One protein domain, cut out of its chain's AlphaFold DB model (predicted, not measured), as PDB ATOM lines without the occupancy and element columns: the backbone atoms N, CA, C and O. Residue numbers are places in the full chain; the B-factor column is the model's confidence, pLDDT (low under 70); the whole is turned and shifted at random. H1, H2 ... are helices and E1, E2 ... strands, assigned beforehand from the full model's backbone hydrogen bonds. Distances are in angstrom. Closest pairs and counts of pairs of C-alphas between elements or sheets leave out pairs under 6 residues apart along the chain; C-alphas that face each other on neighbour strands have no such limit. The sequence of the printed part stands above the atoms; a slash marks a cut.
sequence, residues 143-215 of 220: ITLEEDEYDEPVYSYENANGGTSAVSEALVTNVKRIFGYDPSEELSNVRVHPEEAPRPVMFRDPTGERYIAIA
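What this domain is: This is residues 143 to 215 of the 220 residues of an uncharacterized protein of Haloferax mediterranei (strain ATCC 33500 / DSM 1411 / JCM 8866 / NBRC 14739 / NCIMB 2177 / R-4) (UniProt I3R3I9). Picture a small sheet of three strands, E1, E2 and E3, at one end of the domain, with two arms reaching away from it: the helix H1, which follows E3 with 0 residues between them and heads off in another direction, and the hairpin E4 and E5. From the far end of H1 the long stretch of residues 180 to 200 folds back, and residues 190 to 191 pair antiparallel with residues 202 to 203 of E4. The printed part has 73 residues with the named elements E1 E2 E3 H1 E4 E5 along the chain; the sheets, E1 - E2 - E3 and E4 - E5, are antiparallel, and the class is mixed, with under half of the residues in named elements. The whole is compact, with a radius of gyration of the C-alphas of 11.6 A and spans of 33 by 26 by 19 A.

How they stand to each other: Start at the larger sheet: E1, residues 143 to 146, E2, residues 154 to 158, and E3, residues 164 to 168, form a meander, each strand the antiparallel neighbour of the one before. Look between E1 and E2, a hairpin at 146 degrees, for N 146 and O 154, 2.8 A apart and within hydrogen-bond range. In the hairpin E2 and E3, at 156 degrees, find N 155 and O 167, 2.8 A apart. H1, residues 169 to 179, is on this sheet, over E3, at a height of 8.9 A over the sheet, though its local plane is only just fitted, to 6 C-alphas. Its line rises 51 degrees, and it stands up from the sheet. The closest C-alphas of E2 and H1 are those of Val 154 and Glu 169, 4.9 A apart. Every O i to N i+4 pair in H1 is within hydrogen-bond range. E4, residues 201 to 204, and E5, residues 211 to 214, are a hairpin at 159 degrees; look for N 203 and O 212, 2.8 A apart. The closest C-alphas of E3 and E4 are those of Ser 165 and Val 201, 6.8 A apart; those of H1 and E4 are Val 175 and Phe 203, 7.4 A apart. H1 and E5 are near each other, while E1 is apart from E4 and E5.

Where its parts are: Find C-alpha 143 at (286.292, 168.642, 252.534), where E1 begins its 9.6 A. E2 covers 12.5 A and E3 13.0 A. From C-alpha 169 at (285.130, 180.317, 254.615) H1 runs 15.4 A. E4 and E5 each cover 9.9 A, E5 ending at C-alpha 214, (291.081, 180.548, 244.203).

The domain as a whole: The two C-alphas farthest apart, Asp 148 and Glu 209, are 35.8 A apart. The printed part has no cut. The link from H1 to E4, with 21 residues, is long. Mean pLDDT of the printed part is 77.0; look for values under 70 at residues 174 to 175, 177 to 180, 197 to 201 and 204 to 215.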
ATOM      1  N   ILE A 143     286.275 167.242 252.128       94.06
ATOM      2  CA  ILE A 143     286.292 168.642 252.534       94.06
ATOM      3  C   ILE A 143     286.085 168.771 254.043       94.06
ATOM      4  O   ILE A 143     285.117 168.255 254.607       94.06
ATOM      5  N   THR A 144     286.968 169.517 254.699       94.81
ATOM      6  CA  THR A 144     286.896 169.781 256.140       94.81
ATOM      7  C   THR A 144     286.881 171.274 256.417       94.81
ATOM      8  O   THR A 144     287.610 172.034 255.790       94.81
ATOM      9  N   LEU A 145     286.041 171.703 257.362       93.38
ATOM     10  CA  LEU A 145     286.124 173.047 257.927       93.38
ATOM     11  C   LEU A 145     287.157 173.026 259.058       93.38
ATOM     12  O   LEU A 145     287.007 172.265 260.016       93.38
ATOM     13  N   GLU A 146     288.188 173.849 258.936       88.75
ATOM     14  CA  GLU A 146     289.246 174.021 259.922       88.75
ATOM     15  C   GLU A 146     289.160 175.416 260.541       88.75
ATOM     16  O   GLU A 146     289.274 176.427 259.850       88.75
ATOM     17  N   GLU A 147     288.954 175.464 261.858       88.00
ATOM     18  CA  GLU A 147     288.768 176.712 262.615       88.00
ATOM     19  C   GLU A 147     289.980 177.062 263.499       88.00
ATOM     20  O   GLU A 147     290.082 178.188 263.975       88.00
ATOM     21  N   ASP A 148     290.889 176.103 263.721       82.25
ATOM     22  CA  ASP A 148     291.949 176.200 264.738       82.25
ATOM     23  C   ASP A 148     293.376 176.324 264.164       82.25
ATOM     24  O   ASP A 148     294.288 176.727 264.889       82.25
ATOM     25  N   GLU A 149     293.605 175.947 262.899       78.38
ATOM     26  CA  GLU A 149     294.947 175.923 262.278       78.38
ATOM     27  C   GLU A 149     295.315 177.245 261.581       78.38
ATOM     28  O   GLU A 149     296.492 177.567 261.422       78.38
ATOM     29  N   TYR A 150     294.307 178.043 261.231       77.69
ATOM     30  CA  TYR A 150     294.447 179.295 260.498       77.69
ATOM     31  C   TYR A 150     293.946 180.480 261.333       77.69
ATOM     32  O   TYR A 150     293.214 180.328 262.309       77.69
ATOM     33  N   ASP A 151     294.345 181.689 260.949       76.38
ATOM     34  CA  ASP A 151     293.930 182.941 261.588       76.38
ATOM     35  C   ASP A 151     292.438 183.276 261.382       76.38
ATOM     36  O   ASP A 151     291.875 184.088 262.118       76.38
ATOM     37  N   GLU A 152     291.781 182.618 260.427       79.12
ATOM     38  CA  GLU A 152     290.327 182.584 260.270       79.12
ATOM     39  C   GLU A 152     289.878 181.208 259.741       79.12
ATOM     40  O   GLU A 152     290.707 180.484 259.186       79.12
ATOM     41  N   PRO A 153     288.589 180.840 259.874       84.69
ATOM     42  CA  PRO A 153     288.088 179.561 259.385       84.69
ATOM     43  C   PRO A 153     288.325 179.344 257.886       84.69
ATOM     44  O   PRO A 153     288.077 180.228 257.052       84.69
ATOM     45  N   VAL A 154     288.761 178.137 257.531       86.88
ATOM     46  CA  VAL A 154     289.005 177.721 256.144       86.88
ATOM     47  C   VAL A 154     288.349 176.384 255.833       86.88
ATOM     48  O   VAL A 154     288.237 175.509 256.684       86.88
ATOM     49  N   TYR A 155     287.966 176.195 254.578       92.81
ATOM     50  CA  TYR A 155     287.654 174.891 254.017       92.81
ATOM     51  C   TYR A 155     288.897 174.280 253.371       92.81
ATOM     52  O   TYR A 155     289.433 174.832 252.408       92.81
ATOM     53  N   SER A 156     289.318 173.120 253.861       93.25
ATOM     54  CA  SER A 156     290.393 172.310 253.290       93.25
ATOM     55  C   SER A 156     289.827 171.326 252.278       93.25
ATOM     56  O   SER A 156     289.045 170.448 252.629       93.25
ATOM     57  N   TYR A 157     290.234 171.461 251.016       92.31
ATOM     58  CA  TYR A 157     289.870 170.544 249.937       92.31
ATOM     59  C   TYR A 157     290.972 169.500 249.740       92.31
ATOM     60  O   TYR A 157     292.075 169.844 249.305       92.31
ATOM     61  N   GLU A 158     290.686 168.232 250.044       94.50
ATOM     62  CA  GLU A 158     291.659 167.136 249.972       94.50
ATOM     63  C   GLU A 158     291.672 166.485 248.580       94.50
ATOM     64  O   GLU A 158     290.628 166.175 248.003       94.50
ATOM     65  N   ASN A 159     292.861 166.243 248.025       92.19
ATOM     66  CA  ASN A 159     293.043 165.438 246.819       92.19
ATOM     67  C   ASN A 159     293.224 163.943 247.148       92.19
ATOM     68  O   ASN A 159     293.489 163.557 248.279       92.19
ATOM     69  N   ALA A 160     293.139 163.068 246.141       91.88
ATOM     70  CA  ALA A 160     293.219 161.614 246.343       91.88
ATOM     71  C   ALA A 160     294.551 161.107 246.940       91.88
ATOM     72  O   ALA A 160     294.634 159.948 247.354       91.88
ATOM     73  N   ASN A 161     295.584 161.953 246.981       91.38
ATOM     74  CA  ASN A 161     296.890 161.647 247.557       91.38
ATOM     75  C   ASN A 161     297.053 162.176 248.995       91.38
ATOM     76  O   ASN A 161     298.140 162.042 249.560       91.38
ATOM     77  N   GLY A 162     296.006 162.756 249.587       89.88
ATOM     78  CA  GLY A 162     296.023 163.309 250.941       89.88
ATOM     79  C   GLY A 162     296.596 164.723 251.047       89.88
ATOM     80  O   GLY A 162     296.893 165.181 252.146       89.88
ATOM     81  N   GLY A 163     296.812 165.410 249.921       88.12
ATOM     82  CA  GLY A 163     297.224 166.810 249.905       88.12
ATOM     83  C   GLY A 163     296.020 167.746 249.996       88.12
ATOM     84  O   GLY A 163     295.030 167.524 249.301       88.12
ATOM     85  N   THR A 164     296.115 168.804 250.802       89.25
ATOM     86  CA  THR A 164     295.013 169.739 251.064       89.25
ATOM     87  C   THR A 164     295.293 171.152 250.556       89.25
ATOM     88  O   THR A 164     296.395 171.690 250.682       89.25
ATOM     89  N   SER A 165     294.261 171.767 249.983       82.38
ATOM     90  CA  SER A 165     294.244 173.187 249.634       82.38
ATOM     91  C   SER A 165     293.181 173.903 250.457       82.38
ATOM     92  O   SER A 165     291.991 173.670 250.252       82.38
ATOM     93  N   ALA A 166     293.609 174.770 251.370       81.44
ATOM     94  CA  ALA A 166     292.715 175.545 252.222       81.44
ATOM     95  C   ALA A 166     292.196 176.796 251.507       81.44
ATOM     96  O   ALA A 166     292.963 177.514 250.879       81.44
ATOM     97  N   VAL A 167     290.906 177.092 251.621       80.06
ATOM     98  CA  VAL A 167     290.268 178.304 251.089       80.06
ATOM     99  C   VAL A 167     289.436 178.933 252.197       80.06
ATOM    100  O   VAL A 167     288.694 178.223 252.865       80.06
ATOM    101  N   SER A 168     289.523 180.250 252.402       79.88
ATOM    102  CA  SER A 168     288.748 180.907 253.470       79.88
ATOM    103  C   SER A 168     287.241 180.634 253.372       79.88
ATOM    104  O   SER A 168     286.655 180.599 252.283       79.88
ATOM    105  N   GLU A 169     286.586 180.491 254.526       83.94
ATOM    106  CA  GLU A 169     285.130 180.317 254.615       83.94
ATOM    107  C   GLU A 169     284.378 181.467 253.919       83.94
ATOM    108  O   GLU A 169     283.377 181.255 253.224       83.94
ATOM    109  N   ALA A 170     284.896 182.692 254.041       74.19
ATOM    110  CA  ALA A 170     284.343 183.875 253.390       74.19
ATOM    111  C   ALA A 170     284.331 183.742 251.858       74.19
ATOM    112  O   ALA A 170     283.344 184.095 251.204       74.19
ATOM    113  N   LEU A 171     285.395 183.184 251.272       72.81
ATOM    114  CA  LEU A 171     285.465 182.944 249.833       72.81
ATOM    115  C   LEU A 171     284.491 181.855 249.397       72.81
ATOM    116  O   LEU A 171     283.758 182.068 248.434       72.81
ATOM    117  N   VAL A 172     284.405 180.740 250.125       78.56
ATOM    118  CA  VAL A 172     283.430 179.675 249.832       78.56
ATOM    119  C   VAL A 172     281.992 180.203 249.907       78.56
ATOM    120  O   VAL A 172     281.177 179.924 249.025       78.56
ATOM    121  N   THR A 173     281.699 181.064 250.884       72.69
ATOM    122  CA  THR A 173     280.409 181.762 250.999       72.69
ATOM    123  C   THR A 173     280.128 182.644 249.780       72.69
ATOM    124  O   THR A 173     279.013 182.644 249.247       72.69
ATOM    125  N   ASN A 174     281.139 183.367 249.292       64.56
ATOM    126  CA  ASN A 174     281.013 184.166 248.078       64.56
ATOM    127  C   ASN A 174     280.742 183.285 246.856       64.56
ATOM    128  O   ASN A 174     279.804 183.576 246.114       64.56
ATOM    129  N   VAL A 175     281.487 182.191 246.673       67.06
ATOM    130  CA  VAL A 175     281.259 181.230 245.580       67.06
ATOM    131  C   VAL A 175     279.828 180.699 245.618       67.06
ATOM    132  O   VAL A 175     279.150 180.713 244.590       67.06
ATOM    133  N   LYS A 176     279.328 180.328 246.804       72.50
ATOM    134  CA  LYS A 176     277.947 179.871 246.984       72.50
ATOM    135  C   LYS A 176     276.921 180.898 246.534       72.50
ATOM    136  O   LYS A 176     275.978 180.571 245.815       72.50
ATOM    137  N   ARG A 177     277.123 182.158 246.913       63.31
ATOM    138  CA  ARG A 177     276.267 183.271 246.485       63.31
ATOM    139  C   ARG A 177     276.320 183.491 244.969       63.31
ATOM    140  O   ARG A 177     275.291 183.793 244.375       63.31
ATOM    141  N   ILE A 178     277.502 183.378 244.362       57.12
ATOM    142  CA  ILE A 178     277.742 183.696 242.945       57.12
ATOM    143  C   ILE A 178     277.212 182.594 242.024       57.12
ATOM    144  O   ILE A 178     276.502 182.890 241.067       57.12
ATOM    145  N   PHE A 179     277.553 181.336 242.299       59.16
ATOM    146  CA  PHE A 179     277.206 180.210 241.430       59.16
ATOM    147  C   PHE A 179     275.953 179.450 241.863       59.16
ATOM    148  O   PHE A 179     275.472 178.594 241.123       59.16
ATOM    149  N   GLY A 180     275.399 179.762 243.036       69.06
ATOM    150  CA  GLY A 180     274.136 179.194 243.502       69.06
ATOM    151  C   GLY A 180     274.209 177.726 243.932       69.06
ATOM    152  O   GLY A 180     273.157 177.104 244.056       69.06
ATOM    153  N   TYR A 181     275.410 177.188 244.162       79.06
ATOM    154  CA  TYR A 181     275.652 175.854 244.724       79.06
ATOM    155  C   TYR A 181     276.552 175.965 245.950       79.06
ATOM    156  O   TYR A 181     277.344 176.897 246.027       79.06
ATOM    157  N   ASP A 182     276.469 175.038 246.898       88.69
ATOM    158  CA  ASP A 182     277.378 175.043 248.049       88.69
ATOM    159  C   ASP A 182     278.664 174.260 247.727       88.69
ATOM    160  O   ASP A 182     278.595 173.040 247.578       88.69
ATOM    161  N   PRO A 183     279.851 174.892 247.629       85.19
ATOM    162  CA  PRO A 183     281.080 174.174 247.297       85.19
ATOM    163  C   PRO A 183     281.579 173.234 248.396       85.19
ATOM    164  O   PRO A 183     282.530 172.494 248.153       85.19
ATOM    165  N   SER A 184     280.974 173.270 249.587       91.62
ATOM    166  CA  SER A 184     281.215 172.297 250.652       91.62
ATOM    167  C   SER A 184     280.303 171.072 250.591       91.62
ATOM    168  O   SER A 184     280.621 170.041 251.177       91.62
ATOM    169  N   GLU A 185     279.207 171.142 249.833       91.69
ATOM    170  CA  GLU A 185     278.253 170.038 249.677       91.69
ATOM    171  C   GLU A 185     278.270 169.451 248.251       91.69
ATOM    172  O   GLU A 185     278.059 168.253 248.058       91.69
ATOM    173  N   GLU A 186     278.559 170.270 247.236       91.38
ATOM    174  CA  GLU A 186     278.473 169.939 245.808       91.38
ATOM    175  C   GLU A 186     279.862 169.892 245.144       91.38
ATOM    176  O   GLU A 186     280.197 170.667 244.240       91.38
ATOM    177  N   LEU A 187     280.682 168.928 245.573       90.75
ATOM    178  CA  LEU A 187     282.077 168.757 245.130       90.75
ATOM    179  C   LEU A 187     282.243 168.501 243.624       90.75
ATOM    180  O   LEU A 187     283.310 168.754 243.066       90.75
ATOM    181  N   SER A 188     281.186 168.076 242.926       88.56
ATOM    182  CA  SER A 188     281.200 167.885 241.469       88.56
ATOM    183  C   SER A 188     281.508 169.168 240.695       88.56
ATOM    184  O   SER A 188     281.934 169.091 239.539       88.56
ATOM    185  N   ASN A 189     281.335 170.334 241.322       82.06
ATOM    186  CA  ASN A 189     281.652 171.644 240.752       82.06
ATOM    187  C   ASN A 189     283.019 172.181 241.207       82.06
ATOM    188  O   ASN A 189     283.439 173.241 240.756       82.06
ATOM    189  N   VAL A 190     283.739 171.449 242.057       86.12
ATOM    190  CA  VAL A 190     285.040 171.852 242.595       86.12
ATOM    191  C   VAL A 190     286.140 171.025 241.948       86.12
ATOM    192  O   VAL A 190     285.980 169.822 241.732       86.12
ATOM    193  N   ARG A 191     287.269 171.637 241.603       84.38
ATOM    194  CA  ARG A 191     288.460 170.906 241.173       84.38
ATOM    195  C   ARG A 191     289.667 171.278 242.016       84.38
ATOM    196  O   ARG A 191     289.844 172.439 242.373       84.38
ATOM    197  N   VAL A 192     290.509 170.285 242.271       80.69
ATOM    198  CA  VAL A 192     291.821 170.410 242.915       80.69
ATOM    199  C   VAL A 192     292.902 169.756 242.057       80.69
ATOM    200  O   VAL A 192     292.613 168.996 241.123       80.69
ATOM    201  N   HIS A 193     294.166 170.062 242.352       82.50
ATOM    202  CA  HIS A 193     295.274 169.380 241.697       82.50
ATOM    203  C   HIS A 193     295.319 167.911 242.162       82.50
ATOM    204  O   HIS A 193     295.262 167.656 243.368       82.50
ATOM    205  N   PRO A 194     295.422 166.936 241.241       79.31
ATOM    206  CA  PRO A 194     295.306 165.518 241.581       79.31
ATOM    207  C   PRO A 194     296.445 165.003 242.467       79.31
ATOM    208  O   PRO A 194     296.250 164.036 243.199       79.31
ATOM    209  N   GLU A 195     297.627 165.622 242.387       80.00
ATOM    210  CA  GLU A 195     298.851 165.063 242.976       80.00
ATOM    211  C   GLU A 195     299.626 165.996 243.909       80.00
ATOM    212  O   GLU A 195     300.501 165.538 244.637       80.00
ATOM    213  N   GLU A 196     299.316 167.290 243.916       72.25
ATOM    214  CA  GLU A 196     300.147 168.315 244.556       72.25
ATOM    215  C   GLU A 196     299.259 169.234 245.378       72.25
ATOM    216  O   GLU A 196     298.158 169.574 244.955       72.25
ATOM    217  N   ALA A 197     299.749 169.642 246.542       68.69
ATOM    218  CA  ALA A 197     299.096 170.604 247.409       68.69
ATOM    219  C   ALA A 197     300.157 171.333 248.266       68.69
ATOM    220  O   ALA A 197     301.192 170.727 248.563       68.69
ATOM    221  N   PRO A 198     299.937 172.601 248.655       67.25
ATOM    222  CA  PRO A 198     298.769 173.413 248.321       67.25
ATOM    223  C   PRO A 198     298.825 173.916 246.865       67.25
ATOM    224  O   PRO A 198     299.858 174.369 246.371       67.25
ATOM    225  N   ARG A 199     297.694 173.824 246.160       68.44
ATOM    226  CA  ARG A 199     297.482 174.334 244.790       68.44
ATOM    227  C   ARG A 199     296.128 175.050 244.695       68.44
ATOM    228  O   ARG A 199     295.258 174.776 245.519       68.44
ATOM    229  N   PRO A 200     295.911 175.949 243.722       68.38
ATOM    230  CA  PRO A 200     294.621 176.616 243.578       68.38
ATOM    231  C   PRO A 200     293.447 175.636 243.464       68.38
ATOM    232  O   PRO A 200     293.566 174.570 242.856       68.38
ATOM    233  N   VAL A 201     292.317 176.022 244.051       68.50
ATOM    234  CA  VAL A 201     291.038 175.311 243.976       68.50
ATOM    235  C   VAL A 201     290.177 175.994 242.923       68.50
ATOM    236  O   VAL A 201     290.020 177.212 242.945       68.50
ATOM    237  N   MET A 202     289.622 175.231 241.985       72.88
ATOM    238  CA  MET A 202     288.741 175.766 240.949       72.88
ATOM    239  C   MET A 202     287.279 175.516 241.296       72.88
ATOM    240  O   MET A 202     286.883 174.376 241.521       72.88
ATOM    241  N   PHE A 203     286.463 176.561 241.240       71.62
ATOM    242  CA  PHE A 203     285.016 176.492 241.384       71.62
ATOM    243  C   PHE A 203     284.368 176.721 240.025       71.62
ATOM    244  O   PHE A 203     284.598 177.747 239.382       71.62
ATOM    245  N   ARG A 204     283.578 175.750 239.572       66.75
ATOM    246  CA  ARG A 204     282.909 175.750 238.269       66.75
ATOM    247  C   ARG A 204     281.472 176.202 238.405       66.75
ATOM    248  O   ARG A 204     280.791 175.805 239.342       66.75
ATOM    249  N   ASP A 205     281.006 176.968 237.435       62.69
ATOM    250  CA  ASP A 205     279.591 177.245 237.241       62.69
ATOM    251  C   ASP A 205     278.864 175.936 236.864       62.69
ATOM    252  O   ASP A 205     279.300 175.254 235.929       62.69
ATOM    253  N   PRO A 206     277.755 175.575 237.537       58.12
ATOM    254  CA  PRO A 206     276.958 174.393 237.205       58.12
ATOM    255  C   PRO A 206     276.440 174.362 235.759       58.12
ATOM    256  O   PRO A 206     276.118 173.298 235.233       58.12
ATOM    257  N   THR A 207     276.344 175.522 235.102       59.88
ATOM    258  CA  THR A 207     275.955 175.644 233.688       59.88
ATOM    259  C   THR A 207     277.106 175.363 232.715       59.88
ATOM    260  O   THR A 207     276.869 175.203 231.520       59.88
ATOM    261  N   GLY A 208     278.334 175.218 233.225       47.31
ATOM    262  CA  GLY A 208     279.511 174.764 232.484       47.31
ATOM    263  C   GLY A 208     280.244 175.845 231.690       47.31
ATOM    264  O   GLY A 208     281.211 175.525 231.005       47.31
ATOM    265  N   GLU A 209     279.813 177.104 231.767       48.94
ATOM    266  CA  GLU A 209     280.369 178.187 230.942       48.94
ATOM    267  C   GLU A 209     281.453 179.013 231.656       48.94
ATOM    268  O   GLU A 209     282.178 179.764 231.004       48.94
ATOM    269  N   ARG A 210     281.582 178.905 232.987       50.78
ATOM    270  CA  ARG A 210     282.450 179.781 233.795       50.78
ATOM    271  C   ARG A 210     283.173 179.011 234.900       50.78
ATOM    272  O   ARG A 210     282.656 178.033 235.433       50.78
ATOM    273  N   TYR A 211     284.362 179.473 235.265       54.12
ATOM    274  CA  TYR A 211     285.105 178.980 236.422       54.12
ATOM    275  C   TYR A 211     285.880 180.118 237.086       54.12
ATOM    276  O   TYR A 211     286.189 181.126 236.454       54.12
ATOM    277  N   ILE A 212     286.201 179.940 238.363       56.31
ATOM    278  CA  ILE A 212     287.143 180.780 239.107       56.31
ATOM    279  C   ILE A 212     288.176 179.873 239.768       56.31
ATOM    280  O   ILE A 212     287.824 178.813 240.278       56.31
ATOM    281  N   ALA A 213     289.440 180.276 239.752       57.62
ATOM    282  CA  ALA A 213     290.491 179.635 240.530       57.62
ATOM    283  C   ALA A 213     290.791 180.504 241.752       57.62
ATOM    284  O   ALA A 213     291.017 181.704 241.620       57.62
ATOM    285  N   ILE A 214     290.781 179.897 242.932       61.12
ATOM    286  CA  ILE A 214     291.081 180.548 244.203       61.12
ATOM    287  C   ILE A 214     292.385 179.966 244.733       61.12
ATOM    288  O   ILE A 214     292.539 178.747 244.829       61.12
ATOM    289  N   ALA A 215     293.344 180.837 245.037       58.53
ATOM    290  CA  ALA A 215     294.612 180.421 245.609       58.53
ATOM    291  C   ALA A 215     294.426 179.876 247.030       58.53
ATOM    292  O   ALA A 215     293.568 180.368 247.764       58.53
TER     293      ALA A 215